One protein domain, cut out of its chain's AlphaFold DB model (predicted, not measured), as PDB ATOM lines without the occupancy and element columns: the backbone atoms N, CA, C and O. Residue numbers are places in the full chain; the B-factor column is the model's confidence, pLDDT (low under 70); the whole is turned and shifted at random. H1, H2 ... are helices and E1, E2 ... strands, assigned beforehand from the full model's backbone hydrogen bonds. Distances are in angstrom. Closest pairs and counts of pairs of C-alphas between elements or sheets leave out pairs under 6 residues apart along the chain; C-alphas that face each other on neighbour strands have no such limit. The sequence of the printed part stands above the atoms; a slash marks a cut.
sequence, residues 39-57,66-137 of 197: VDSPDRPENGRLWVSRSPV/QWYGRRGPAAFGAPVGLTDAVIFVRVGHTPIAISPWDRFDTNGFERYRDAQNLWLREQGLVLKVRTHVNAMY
ATOM      1  N   VAL A  39     186.166 160.811 127.649       52.25
ATOM      2  CA  VAL A  39     185.482 162.082 127.375       52.25
ATOM      3  C   VAL A  39     184.179 162.096 128.162       52.25
ATOM      4  O   VAL A  39     183.440 161.111 128.126       52.25
ATOM      5  N   ASP A  40     183.917 163.178 128.886       59.84
ATOM      6  CA  ASP A  40     182.653 163.335 129.593       59.84
ATOM      7  C   ASP A  40     181.537 163.435 128.546       59.84
ATOM      8  O   ASP A  40     181.592 164.284 127.651       59.84
ATOM      9  N   SER A  41     180.577 162.506 128.577       56.50
ATOM     10  CA  SER A  41     179.553 162.428 127.529       56.50
ATOM     11  C   SER A  41     178.737 163.713 127.550       56.50
ATOM     12  O   SER A  41     178.197 164.024 128.606       56.50
ATOM     13  N   PRO A  42     178.569 164.427 126.424       56.28
ATOM     14  CA  PRO A  42     177.735 165.621 126.379       56.28
ATOM     15  C   PRO A  42     176.340 165.408 127.004       56.28
ATOM     16  O   PRO A  42     175.804 166.320 127.613       56.28
ATOM     17  N   ASP A  43     175.776 164.200 126.896       54.69
ATOM     18  CA  ASP A  43     174.419 163.864 127.371       54.69
ATOM     19  C   ASP A  43     174.344 163.651 128.888       54.69
ATOM     20  O   ASP A  43     173.277 163.337 129.409       54.69
ATOM     21  N   ARG A  44     175.458 163.746 129.627       56.81
ATOM     22  CA  ARG A  44     175.378 163.631 131.081       56.81
ATOM     23  C   ARG A  44     174.838 164.936 131.668       56.81
ATOM     24  O   ARG A  44     175.466 165.980 131.480       56.81
ATOM     25  N   PRO A  45     173.750 164.883 132.459       49.09
ATOM     26  CA  PRO A  45     173.245 166.063 133.162       49.09
ATOM     27  C   PRO A  45     174.276 166.630 134.157       49.09
ATOM     28  O   PRO A  45     174.230 167.806 134.502       49.09
ATOM     29  N   GLU A  46     175.240 165.808 134.580       50.00
ATOM     30  CA  GLU A  46     176.302 166.140 135.536       50.00
ATOM     31  C   GLU A  46     177.456 166.965 134.935       50.00
ATOM     32  O   GLU A  46     178.262 167.505 135.687       50.00
ATOM     33  N   ASN A  47     177.538 167.124 133.606       49.84
ATOM     34  CA  ASN A  47     178.701 167.739 132.949       49.84
ATOM     35  C   ASN A  47     178.902 169.236 133.230       49.84
ATOM     36  O   ASN A  47     179.844 169.828 132.698       49.84
ATOM     37  N   GLY A  48     178.017 169.899 133.983       42.41
ATOM     38  CA  GLY A  48     178.115 171.325 134.333       42.41
ATOM     39  C   GLY A  48     178.079 172.300 133.140       42.41
ATOM     40  O   GLY A  48     177.931 173.508 133.323       42.41
ATOM     41  N   ARG A  49     178.173 171.799 131.903       44.28
ATOM     42  CA  ARG A  49     177.946 172.527 130.661       44.28
ATOM     43  C   ARG A  49     176.443 172.641 130.467       44.28
ATOM     44  O   ARG A  49     175.792 171.723 129.981       44.28
ATOM     45  N   LEU A  50     175.901 173.800 130.840       42.56
ATOM     46  CA  LEU A  50     174.570 174.203 130.416       42.56
ATOM     47  C   LEU A  50     174.566 174.209 128.880       42.56
ATOM     48  O   LEU A  50     175.263 175.008 128.250       42.56
ATOM     49  N   TRP A  51     173.825 173.285 128.283       44.19
ATOM     50  CA  TRP A  51     173.615 173.215 126.847       44.19
ATOM     51  C   TRP A  51     172.851 174.450 126.379       44.19
ATOM     52  O   TRP A  51     171.625 174.479 126.356       44.19
ATOM     53  N   VAL A  52     173.571 175.506 126.010       40.31
ATOM     54  CA  VAL A  52     172.963 176.685 125.395       40.31
ATOM     55  C   VAL A  52     173.123 176.561 123.889       40.31
ATOM     56  O   VAL A  52     174.011 177.170 123.292       40.31
ATOM     57  N   SER A  53     172.248 175.780 123.253       37.97
ATOM     58  CA  SER A  53     171.971 176.043 121.842       37.97
ATOM     59  C   SER A  53     171.235 177.384 121.800       37.97
ATOM     60  O   SER A  53     170.118 177.532 122.293       37.97
ATOM     61  N   ARG A  54     171.921 178.436 121.346       38.38
ATOM     62  CA  ARG A  54     171.272 179.734 121.168       38.38
ATOM     63  C   ARG A  54     170.352 179.593 119.962       38.38
ATOM     64  O   ARG A  54     170.842 179.505 118.840       38.38
ATOM     65  N   SER A  55     169.039 179.571 120.188       37.41
ATOM     66  CA  SER A  55     168.100 179.904 119.118       37.41
ATOM     67  C   SER A  55     168.470 181.309 118.622       37.41
ATOM     68  O   SER A  55     168.579 182.216 119.455       37.41
ATOM     69  N   PRO A  56     168.733 181.519 117.320       39.91
ATOM     70  CA  PRO A  56     169.200 182.809 116.816       39.91
ATOM     71  C   PRO A  56     168.171 183.940 116.983       39.91
ATOM     72  O   PRO A  56     168.532 185.104 116.835       39.91
ATOM     73  N   VAL A  57     166.911 183.640 117.326       34.28
ATOM     74  CA  VAL A  57     165.839 184.635 117.453       34.28
ATOM     75  C   VAL A  57     164.885 184.263 118.593       34.28
ATOM     76  O   VAL A  57     164.335 183.168 118.596       34.28
ATOM     77  N   GLN A  66     166.862 168.098 122.114       43.16
ATOM     78  CA  GLN A  66     166.149 167.757 120.892       43.16
ATOM     79  C   GLN A  66     166.016 166.236 120.883       43.16
ATOM     80  O   GLN A  66     167.004 165.528 120.700       43.16
ATOM     81  N   TRP A  67     164.794 165.760 121.121       41.25
ATOM     82  CA  TRP A  67     164.479 164.392 121.538       41.25
ATOM     83  C   TRP A  67     164.946 163.321 120.529       41.25
ATOM     84  O   TRP A  67     165.019 162.150 120.871       41.25
ATOM     85  N   TYR A  68     165.344 163.714 119.312       36.94
ATOM     86  CA  TYR A  68     165.926 162.848 118.276       36.94
ATOM     87  C   TYR A  68     166.962 163.561 117.376       36.94
ATOM     88  O   TYR A  68     167.157 163.188 116.220       36.94
ATOM     89  N   GLY A  69     167.620 164.615 117.868       53.66
ATOM     90  CA  GLY A  69     168.542 165.426 117.064       53.66
ATOM     91  C   GLY A  69     169.972 164.884 117.058       53.66
ATOM     92  O   GLY A  69     170.565 164.663 118.113       53.66
ATOM     93  N   ARG A  70     170.554 164.711 115.865       63.09
ATOM     94  CA  ARG A  70     172.001 164.522 115.655       63.09
ATOM     95  C   ARG A  70     172.739 165.581 116.484       63.09
ATOM     96  O   ARG A  70     172.485 166.772 116.296       63.09
ATOM     97  N   ARG A  71     173.598 165.176 117.429       70.75
ATOM     98  CA  ARG A  71     174.388 166.127 118.228       70.75
ATOM     99  C   ARG A  71     175.149 167.005 117.242       70.75
ATOM    100  O   ARG A  71     175.920 166.496 116.448       70.75
ATOM    101  N   GLY A  72     174.876 168.301 117.230       77.00
ATOM    102  CA  GLY A  72     175.597 169.226 116.362       77.00
ATOM    103  C   GLY A  72     176.994 169.545 116.913       77.00
ATOM    104  O   GLY A  72     177.254 169.293 118.091       77.00
ATOM    105  N   PRO A  73     177.868 170.200 116.134       82.25
ATOM    106  CA  PRO A  73     179.165 170.724 116.605       82.25
ATOM    107  C   PRO A  73     179.050 171.579 117.881       82.25
ATOM    108  O   PRO A  73     179.921 171.546 118.754       82.25
ATOM    109  N   ALA A  74     177.929 172.294 118.039       76.19
ATOM    110  CA  ALA A  74     177.632 173.109 119.215       76.19
ATOM    111  C   ALA A  74     177.638 172.303 120.530       76.19
ATOM    112  O   ALA A  74     178.002 172.847 121.570       76.19
ATOM    113  N   ALA A  75     177.316 171.005 120.477       74.44
ATOM    114  CA  ALA A  75     177.358 170.097 121.624       74.44
ATOM    115  C   ALA A  75     178.736 170.013 122.278       74.44
ATOM    116  O   ALA A  75     178.880 169.898 123.496       74.44
ATOM    117  N   PHE A  76     179.765 170.083 121.445       77.88
ATOM    118  CA  PHE A  76     181.149 169.956 121.866       77.88
ATOM    119  C   PHE A  76     181.796 171.329 122.091       77.88
ATOM    120  O   PHE A  76     182.933 171.408 122.556       77.88
ATOM    121  N   GLY A  77     181.056 172.419 121.851       78.25
ATOM    122  CA  GLY A  77     181.589 173.779 121.841       78.25
ATOM    123  C   GLY A  77     182.468 174.056 120.622       78.25
ATOM    124  O   GLY A  77     183.351 174.908 120.697       78.25
ATOM    125  N   ALA A  78     182.268 173.322 119.524       83.06
ATOM    126  CA  ALA A  78     183.028 173.535 118.305       83.06
ATOM    127  C   ALA A  78     182.566 174.818 117.582       83.06
ATOM    128  O   ALA A  78     181.371 175.134 117.591       83.06
ATOM    129  N   PRO A  79     183.488 175.571 116.951       82.19
ATOM    130  CA  PRO A  79     183.138 176.711 116.111       82.19
ATOM    131  C   PRO A  79     182.275 176.287 114.916       82.19
ATOM    132  O   PRO A  79     182.387 175.171 114.413       82.19
ATOM    133  N   VAL A  80     181.469 177.224 114.402       78.50
ATOM    134  CA  VAL A  80     180.565 177.000 113.255       78.50
ATOM    135  C   VAL A  80     181.313 176.495 112.011       78.50
ATOM    136  O   VAL A  80     180.769 175.701 111.250       78.50
ATOM    137  N   GLY A  81     182.586 176.869 111.838       85.19
ATOM    138  CA  GLY A  81     183.422 176.406 110.724       85.19
ATOM    139  C   GLY A  81     183.754 174.906 110.731       85.19
ATOM    140  O   GLY A  81     184.219 174.399 109.719       85.19
ATOM    141  N   LEU A  82     183.510 174.186 111.832       85.75
ATOM    142  CA  LEU A  82     183.731 172.735 111.926       85.75
ATOM    143  C   LEU A  82     182.446 171.913 111.734       85.75
ATOM    144  O   LEU A  82     182.445 170.709 111.976       85.75
ATOM    145  N   THR A  83     181.346 172.534 111.301       86.75
ATOM    146  CA  THR A  83     180.065 171.827 111.129       86.75
ATOM    147  C   THR A  83     180.172 170.663 110.145       86.75
ATOM    148  O   THR A  83     179.688 169.575 110.448       86.75
ATOM    149  N   ASP A  84     180.915 170.856 109.055       90.62
ATOM    150  CA  ASP A  84     181.099 169.865 107.988       90.62
ATOM    151  C   ASP A  84     182.383 169.035 108.155       90.62
ATOM    152  O   ASP A  84     182.924 168.496 107.189       90.62
ATOM    153  N   ALA A  85     182.914 168.947 109.378       91.81
ATOM    154  CA  ALA A  85     184.089 168.132 109.656       91.81
ATOM    155  C   ALA A  85     183.817 166.644 109.360       91.81
ATOM    156  O   ALA A  85     182.751 166.114 109.672       91.81
ATOM    157  N   VAL A  86     184.811 165.963 108.789       95.50
ATOM    158  CA  VAL A  86     184.758 164.533 108.457       95.50
ATOM    159  C   VAL A  86     186.015 163.853 108.985       95.50
ATOM    160  O   VAL A  86     187.125 164.350 108.790       95.50
ATOM    161  N   ILE A  87     185.844 162.706 109.639       95.31
ATOM    162  CA  ILE A  87     186.941 161.835 110.069       95.31
ATOM    163  C   ILE A  87     186.978 160.621 109.143       95.31
ATOM    164  O   ILE A  87     185.943 160.022 108.858       95.31
ATOM    165  N   PHE A  88     188.171 160.216 108.717       96.75
ATOM    166  CA  PHE A  88     188.367 158.956 108.008       96.75
ATOM    167  C   PHE A  88     188.841 157.876 108.978       96.75
ATOM    168  O   PHE A  88     189.925 157.973 109.550       96.75
ATOM    169  N   VAL A  89     188.033 156.831 109.146       95.50
ATOM    170  CA  VAL A  89     188.357 155.669 109.981       95.50
ATOM    171  C   VAL A  89     188.587 154.464 109.084       95.50
ATOM    172  O   VAL A  89     187.806 154.191 108.173       95.50
ATOM    173  N   ARG A  90     189.665 153.721 109.333       94.75
ATOM    174  CA  ARG A  90     189.983 152.515 108.565       94.75
ATOM    175  C   ARG A  90     189.385 151.283 109.239       94.75
ATOM    176  O   ARG A  90     189.756 150.950 110.365       94.75
ATOM    177  N   VAL A  91     188.505 150.580 108.530       91.56
ATOM    178  CA  VAL A  91     187.935 149.301 108.976       91.56
ATOM    179  C   VAL A  91     188.329 148.223 107.976       91.56
ATOM    180  O   VAL A  91     187.911 148.230 106.821       91.56
ATOM    181  N   GLY A  92     189.224 147.330 108.405       92.94
ATOM    182  CA  GLY A  92     189.914 146.418 107.493       92.94
ATOM    183  C   GLY A  92     190.759 147.202 106.484       92.94
ATOM    184  O   GLY A  92     191.676 147.931 106.866       92.94
ATOM    185  N   HIS A  93     190.432 147.078 105.198       94.12
ATOM    186  CA  HIS A  93     191.127 147.777 104.113       94.12
ATOM    187  C   HIS A  93     190.382 149.006 103.587       94.12
ATOM    188  O   HIS A  93     190.967 149.769 102.820       94.12
ATOM    189  N   THR A  94     189.149 149.237 104.036       95.69
ATOM    190  CA  THR A  94     188.289 150.297 103.506       95.69
ATOM    191  C   THR A  94     188.342 151.533 104.409       95.69
ATOM    192  O   THR A  94     188.099 151.416 105.615       95.69
ATOM    193  N   PRO A  95     188.669 152.723 103.870       96.44
ATOM    194  CA  PRO A  95     188.479 153.975 104.585       96.44
ATOM    195  C   PRO A  95     186.995 154.359 104.564       96.44
ATOM    196  O   PRO A  95     186.365 154.383 103.508       96.44
ATOM    197  N   ILE A  96     186.438 154.663 105.732       96.38
ATOM    198  CA  ILE A  96     185.049 155.087 105.902       96.38
ATOM    199  C   ILE A  96     185.055 156.511 106.444       96.38
ATOM    200  O   ILE A  96     185.710 156.799 107.447       96.38
ATOM    201  N   ALA A  97     184.330 157.397 105.768       96.75
ATOM    202  CA  ALA A  97     184.082 158.753 106.230       96.75
ATOM    203  C   ALA A  97     182.965 158.737 107.280       96.75
ATOM    204  O   ALA A  97     181.872 158.236 107.018       96.75
ATOM    205  N   ILE A  98     183.236 159.295 108.455       95.06
ATOM    206  CA  ILE A  98     182.255 159.467 109.525       95.06
ATOM    207  C   ILE A  98     182.183 160.931 109.949       95.06
ATOM    208  O   ILE A  98     183.178 161.657 109.894       95.06
ATOM    209  N   SER A  99     181.010 161.360 110.414       93.31
ATOM    210  CA  SER A  99     180.893 162.651 111.087       93.31
ATOM    211  C   SER A  99     181.423 162.535 112.521       93.31
ATOM    212  O   SER A  99     181.034 161.606 113.237       93.31
ATOM    213  N   PRO A 100     182.250 163.484 112.997       93.19
ATOM    214  CA  PRO A 100     182.674 163.549 114.394       93.19
ATOM    215  C   PRO A 100     181.519 163.843 115.352       93.19
ATOM    216  O   PRO A 100     181.693 163.735 116.564       93.19
ATOM    217  N   TRP A 101     180.352 164.225 114.837       90.81
ATOM    218  CA  TRP A 101     179.195 164.608 115.637       90.81
ATOM    219  C   TRP A 101     178.149 163.489 115.763       90.81
ATOM    220  O   TRP A 101     177.199 163.610 116.538       90.81
ATOM    221  N   ASP A 102     178.331 162.383 115.036       89.62
ATOM    222  CA  ASP A 102     177.423 161.237 115.088       89.62
ATOM    223  C   ASP A 102     177.495 160.480 116.418       89.62
ATOM    224  O   ASP A 102     178.529 160.430 117.091       89.62
ATOM    225  N   ARG A 103     176.370 159.867 116.803       86.19
ATOM    226  CA  ARG A 103     176.314 158.936 117.934       86.19
ATOM    227  C   ARG A 103     176.597 157.520 117.440       86.19
ATOM    228  O   ARG A 103     175.883 156.996 116.591       86.19
ATOM    229  N   PHE A 104     177.611 156.894 118.026       88.12
ATOM    230  CA  PHE A 104     177.964 155.496 117.789       88.12
ATOM    231  C   PHE A 104     177.651 154.689 119.044       88.12
ATOM    232  O   PHE A 104     178.565 154.342 119.790       88.12
ATOM    233  N   ASP A 105     176.367 154.455 119.325       82.31
ATOM    234  CA  ASP A 105     175.909 153.802 120.566       82.31
ATOM    235  C   ASP A 105     175.725 152.285 120.430       82.31
ATOM    236  O   ASP A 105     175.687 151.570 121.429       82.31
ATOM    237  N   THR A 106     175.681 151.782 119.198       88.38
ATOM    238  CA  THR A 106     175.501 150.362 118.890       88.38
ATOM    239  C   THR A 106     176.788 149.559 119.132       88.38
ATOM    240  O   THR A 106     177.895 150.031 118.859       88.38
ATOM    241  N   ASN A 107     176.645 148.321 119.618       89.25
ATOM    242  CA  ASN A 107     177.755 147.371 119.756       89.25
ATOM    243  C   ASN A 107     178.437 147.123 118.398       89.25
ATOM    244  O   ASN A 107     177.759 147.062 117.371       89.25
ATOM    245  N   GLY A 108     179.765 146.978 118.389       89.94
ATOM    246  CA  GLY A 108     180.558 146.793 117.166       89.94
ATOM    247  C   GLY A 108     181.080 148.090 116.535       89.94
ATOM    248  O   GLY A 108     181.856 148.035 115.579       89.94
ATOM    249  N   PHE A 109     180.699 149.259 117.068       93.62
ATOM    250  CA  PHE A 109     181.215 150.559 116.627       93.62
ATOM    251  C   PHE A 109     182.293 151.144 117.557       93.62
ATOM    252  O   PHE A 109     182.589 152.341 117.491       93.62
ATOM    253  N   GLU A 110     182.924 150.327 118.406       89.56
ATOM    254  CA  GLU A 110     183.894 150.800 119.404       89.56
ATOM    255  C   GLU A 110     185.068 151.533 118.744       89.56
ATOM    256  O   GLU A 110     185.449 152.614 119.186       89.56
ATOM    257  N   ARG A 111     185.563 151.020 117.610       90.25
ATOM    258  CA  ARG A 111     186.660 151.653 116.856       90.25
ATOM    259  C   ARG A 111     186.307 153.041 116.323       90.25
ATOM    260  O   ARG A 111     187.165 153.920 116.315       90.25
ATOM    261  N   TYR A 112     185.069 153.248 115.876       93.94
ATOM    262  CA  TYR A 112     184.624 154.559 115.390       93.94
ATOM    263  C   TYR A 112     184.525 155.549 116.542       93.94
ATOM    264  O   TYR A 112     184.979 156.683 116.413       93.94
ATOM    265  N   ARG A 113     184.008 155.097 117.689       90.75
ATOM    266  CA  ARG A 113     183.940 155.898 118.912       90.75
ATOM    267  C   ARG A 113     185.337 156.280 119.414       90.75
ATOM    268  O   ARG A 113     185.549 157.422 119.813       90.75
ATOM    269  N   ASP A 114     186.300 155.364 119.367       90.25
ATOM    270  CA  ASP A 114     187.682 155.643 119.771       90.25
ATOM    271  C   ASP A 114     188.362 156.643 118.826       90.25
ATOM    272  O   ASP A 114     188.987 157.596 119.293       90.25
ATOM    273  N   ALA A 115     188.182 156.489 117.510       93.06
ATOM    274  CA  ALA A 115     188.695 157.435 116.520       93.06
ATOM    275  C   ALA A 115     188.042 158.824 116.647       93.06
ATOM    276  O   ALA A 115     188.736 159.839 116.602       93.06
ATOM    277  N   GLN A 116     186.726 158.872 116.873       92.12
ATOM    278  CA  GLN A 116     185.989 160.101 117.172       92.12
ATOM    279  C   GLN A 116     186.555 160.787 118.419       92.12
ATOM    280  O   GLN A 116     186.868 161.975 118.382       92.12
ATOM    281  N   ASN A 117     186.739 160.047 119.516       89.75
ATOM    282  CA  ASN A 117     187.293 160.588 120.758       89.75
ATOM    283  C   ASN A 117     188.733 161.084 120.590       89.75
ATOM    284  O   ASN A 117     189.084 162.121 121.153       89.75
ATOM    285  N   LEU A 118     189.558 160.363 119.824       91.12
ATOM    286  CA  LEU A 118     190.926 160.771 119.511       91.12
ATOM    287  C   LEU A 118     190.927 162.094 118.742       91.12
ATOM    288  O   LEU A 118     191.570 163.045 119.178       91.12
ATOM    289  N   TRP A 119     190.133 162.189 117.676       93.56
ATOM    290  CA  TRP A 119     190.018 163.409 116.884       93.56
ATOM    291  C   TRP A 119     189.503 164.585 117.719       93.56
ATOM    292  O   TRP A 119     190.109 165.654 117.732       93.56
ATOM    293  N   LEU A 120     188.432 164.389 118.499       89.50
ATOM    294  CA  LEU A 120     187.897 165.434 119.377       89.50
ATOM    295  C   LEU A 120     188.941 165.896 120.411       89.50
ATOM    296  O   LEU A 120     188.945 167.062 120.813       89.50
ATOM    297  N   ARG A 121     189.831 165.000 120.858       86.00
ATOM    298  CA  ARG A 121     190.937 165.328 121.765       86.00
ATOM    299  C   ARG A 121     192.025 166.140 121.072       86.00
ATOM    300  O   ARG A 121     192.498 167.109 121.660       86.00
ATOM    301  N   GLU A 122     192.393 165.774 119.850       89.12
ATOM    302  CA  GLU A 122     193.371 166.499 119.027       89.12
ATOM    303  C   GLU A 122     192.891 167.911 118.681       89.12
ATOM    304  O   GLU A 122     193.669 168.858 118.748       89.12
ATOM    305  N   GLN A 123     191.592 168.078 118.412       89.69
ATOM    306  CA  GLN A 123     190.980 169.392 118.193       89.69
ATOM    307  C   GLN A 123     190.819 170.217 119.483       89.69
ATOM    308  O   GLN A 123     190.326 171.343 119.443       89.69
ATOM    309  N   GLY A 124     191.174 169.666 120.650       87.06
ATOM    310  CA  GLY A 124     190.992 170.334 121.941       87.06
ATOM    311  C   GLY A 124     189.526 170.504 122.361       87.06
ATOM    312  O   GLY A 124     189.237 171.270 123.280       87.06
ATOM    313  N   LEU A 125     188.598 169.791 121.714       84.12
ATOM    314  CA  LEU A 125     187.159 169.840 121.996       84.12
ATOM    315  C   LEU A 125     186.778 168.950 123.185       84.12
ATOM    316  O   LEU A 125     185.834 169.247 123.921       84.12
ATOM    317  N   VAL A 126     187.556 167.895 123.432       76.94
ATOM    318  CA  VAL A 126     187.530 167.148 124.695       76.94
ATOM    319  C   VAL A 126     188.313 167.943 125.727       76.94
ATOM    320  O   VAL A 126     189.509 167.731 125.948       76.94
ATOM    321  N   LEU A 127     187.637 168.863 126.404       56.75
ATOM    322  CA  LEU A 127     188.172 169.428 127.634       56.75
ATOM    323  C   LEU A 127     188.171 168.316 128.686       56.75
ATOM    324  O   LEU A 127     187.160 168.047 129.324       56.75
ATOM    325  N   LYS A 128     189.322 167.651 128.834       45.41
ATOM    326  CA  LYS A 128     189.699 166.819 129.985       45.41
ATOM    327  C   LYS A 128     189.312 167.596 131.235       45.41
ATOM    328  O   LYS A 128     190.067 168.516 131.523       45.41
ATOM    329  N   VAL A 129     188.158 167.286 131.853       41.69
ATOM    330  CA  VAL A 129     187.502 168.004 132.969       41.69
ATOM    331  C   VAL A 129     188.425 169.075 133.524       41.69
ATOM    332  O   VAL A 129     189.192 168.858 134.460       41.69
ATOM    333  N   ARG A 130     188.459 170.217 132.837       41.47
ATOM    334  CA  ARG A 130     189.110 171.375 133.396       41.47
ATOM    335  C   ARG A 130     187.991 171.945 134.231       41.47
ATOM    336  O   ARG A 130     187.064 172.531 133.691       41.47
ATOM    337  N   THR A 131     188.120 171.820 135.541       43.25
ATOM    338  CA  THR A 131     187.458 172.694 136.515       43.25
ATOM    339  C   THR A 131     187.713 174.190 136.245       43.25
ATOM    340  O   THR A 131     187.265 175.034 137.012       43.25
ATOM    341  N   HIS A 132     188.383 174.558 135.143       37.28
ATOM    342  CA  HIS A 132     188.252 175.865 134.526       37.28
ATOM    343  C   HIS A 132     186.796 176.122 134.136       37.28
ATOM    344  O   HIS A 132     186.349 175.831 133.025       37.28
ATOM    345  N   VAL A 133     186.100 176.782 135.056       42.91
ATOM    346  CA  VAL A 133     185.170 177.860 134.729       42.91
ATOM    347  C   VAL A 133     185.746 178.594 133.518       42.91
ATOM    348  O   VAL A 133     186.863 179.114 133.568       42.91
ATOM    349  N   ASN A 134     185.046 178.537 132.387       39.84
ATOM    350  CA  ASN A 134     185.427 179.285 131.200       39.84
ATOM    351  C   ASN A 134     185.538 180.753 131.632       39.84
ATOM    352  O   ASN A 134     184.536 181.309 132.061       39.84
ATOM    353  N   ALA A 135     186.725 181.365 131.590       46.72
ATOM    354  CA  ALA A 135     186.910 182.731 132.095       46.72
ATOM    355  C   ALA A 135     186.051 183.752 131.322       46.72
ATOM    356  O   ALA A 135     185.651 184.770 131.875       46.72
ATOM    357  N   MET A 136     185.676 183.440 130.072       43.41
ATOM    358  CA  MET A 136     184.673 184.206 129.310       43.41
ATOM    359  C   MET A 136     183.259 184.147 129.912       43.41
ATOM    360  O   MET A 136     182.425 184.995 129.611       43.41
ATOM    361  N   TYR A 137     182.993 183.130 130.725       43.44
ATOM    362  CA  TYR A 137     181.780 182.910 131.502       43.44
ATOM    363  C   TYR A 137     182.073 182.971 133.008       43.44
ATOM    364  O   TYR A 137     181.319 182.390 133.790       43.44
TER     365      TYR A 137
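AT A GLANCE: This is residues 39 to 57 and 66 to 137 of the 197 residues of an uncharacterized protein of Planctomycetes bacterium (UniProt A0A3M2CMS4). With little regular structure, this domain is a small two-stranded hairpin, E1 and E2, with helix H2 packed on E1 and loose stretches, residues 39 to 57 and 123 to 137, reaching away from the hairpin. The printed part has 91 residues, 27 in named elements, in the order H1, E1, E2, H2: mixed, helices and strands. It is only just compact, close to loose, with a radius of gyration of the C-alphas of 14.3 A and spans of 45 by 31 by 25 A.

IN THESE COORDINATES: Find E1, residues 87 to 91, from C-alpha 87 at (186.941, 161.835, 110.069); it runs 12.6 A. E2, residues 94 to 98, runs 12.5 A. H2, residues 110 to 122, runs 18.3 A to C-alpha 122 at (193.371, 166.499, 119.027). H1 is residues 73 to 76, 5.7 A.

HOW THE PARTS SIT: E1 and E2 are an antiparallel hairpin at 144 degrees; look for N 89 and O 96, 2.9 A apart, within hydrogen-bond range. The closest C-alphas of E1 and H2, Val 89 and Tyr 112, are 6.7 A apart. H1 and H2 are only just apart, 8.5 A at the closest. In H2 every O i to N i+4 pair is within hydrogen-bond range; H1 is too short for one.

THE WHOLE: Val 57 and His 93 have the farthest C-alphas, 46.6 A apart. Residues 58 to 65 are cut out, a 17.2 A gap between C-alphas 57 and 66. The link E2 to H2 is long. Look for pLDDT under 70 at residues 39 to 57, 66 to 70 and 127 to 137.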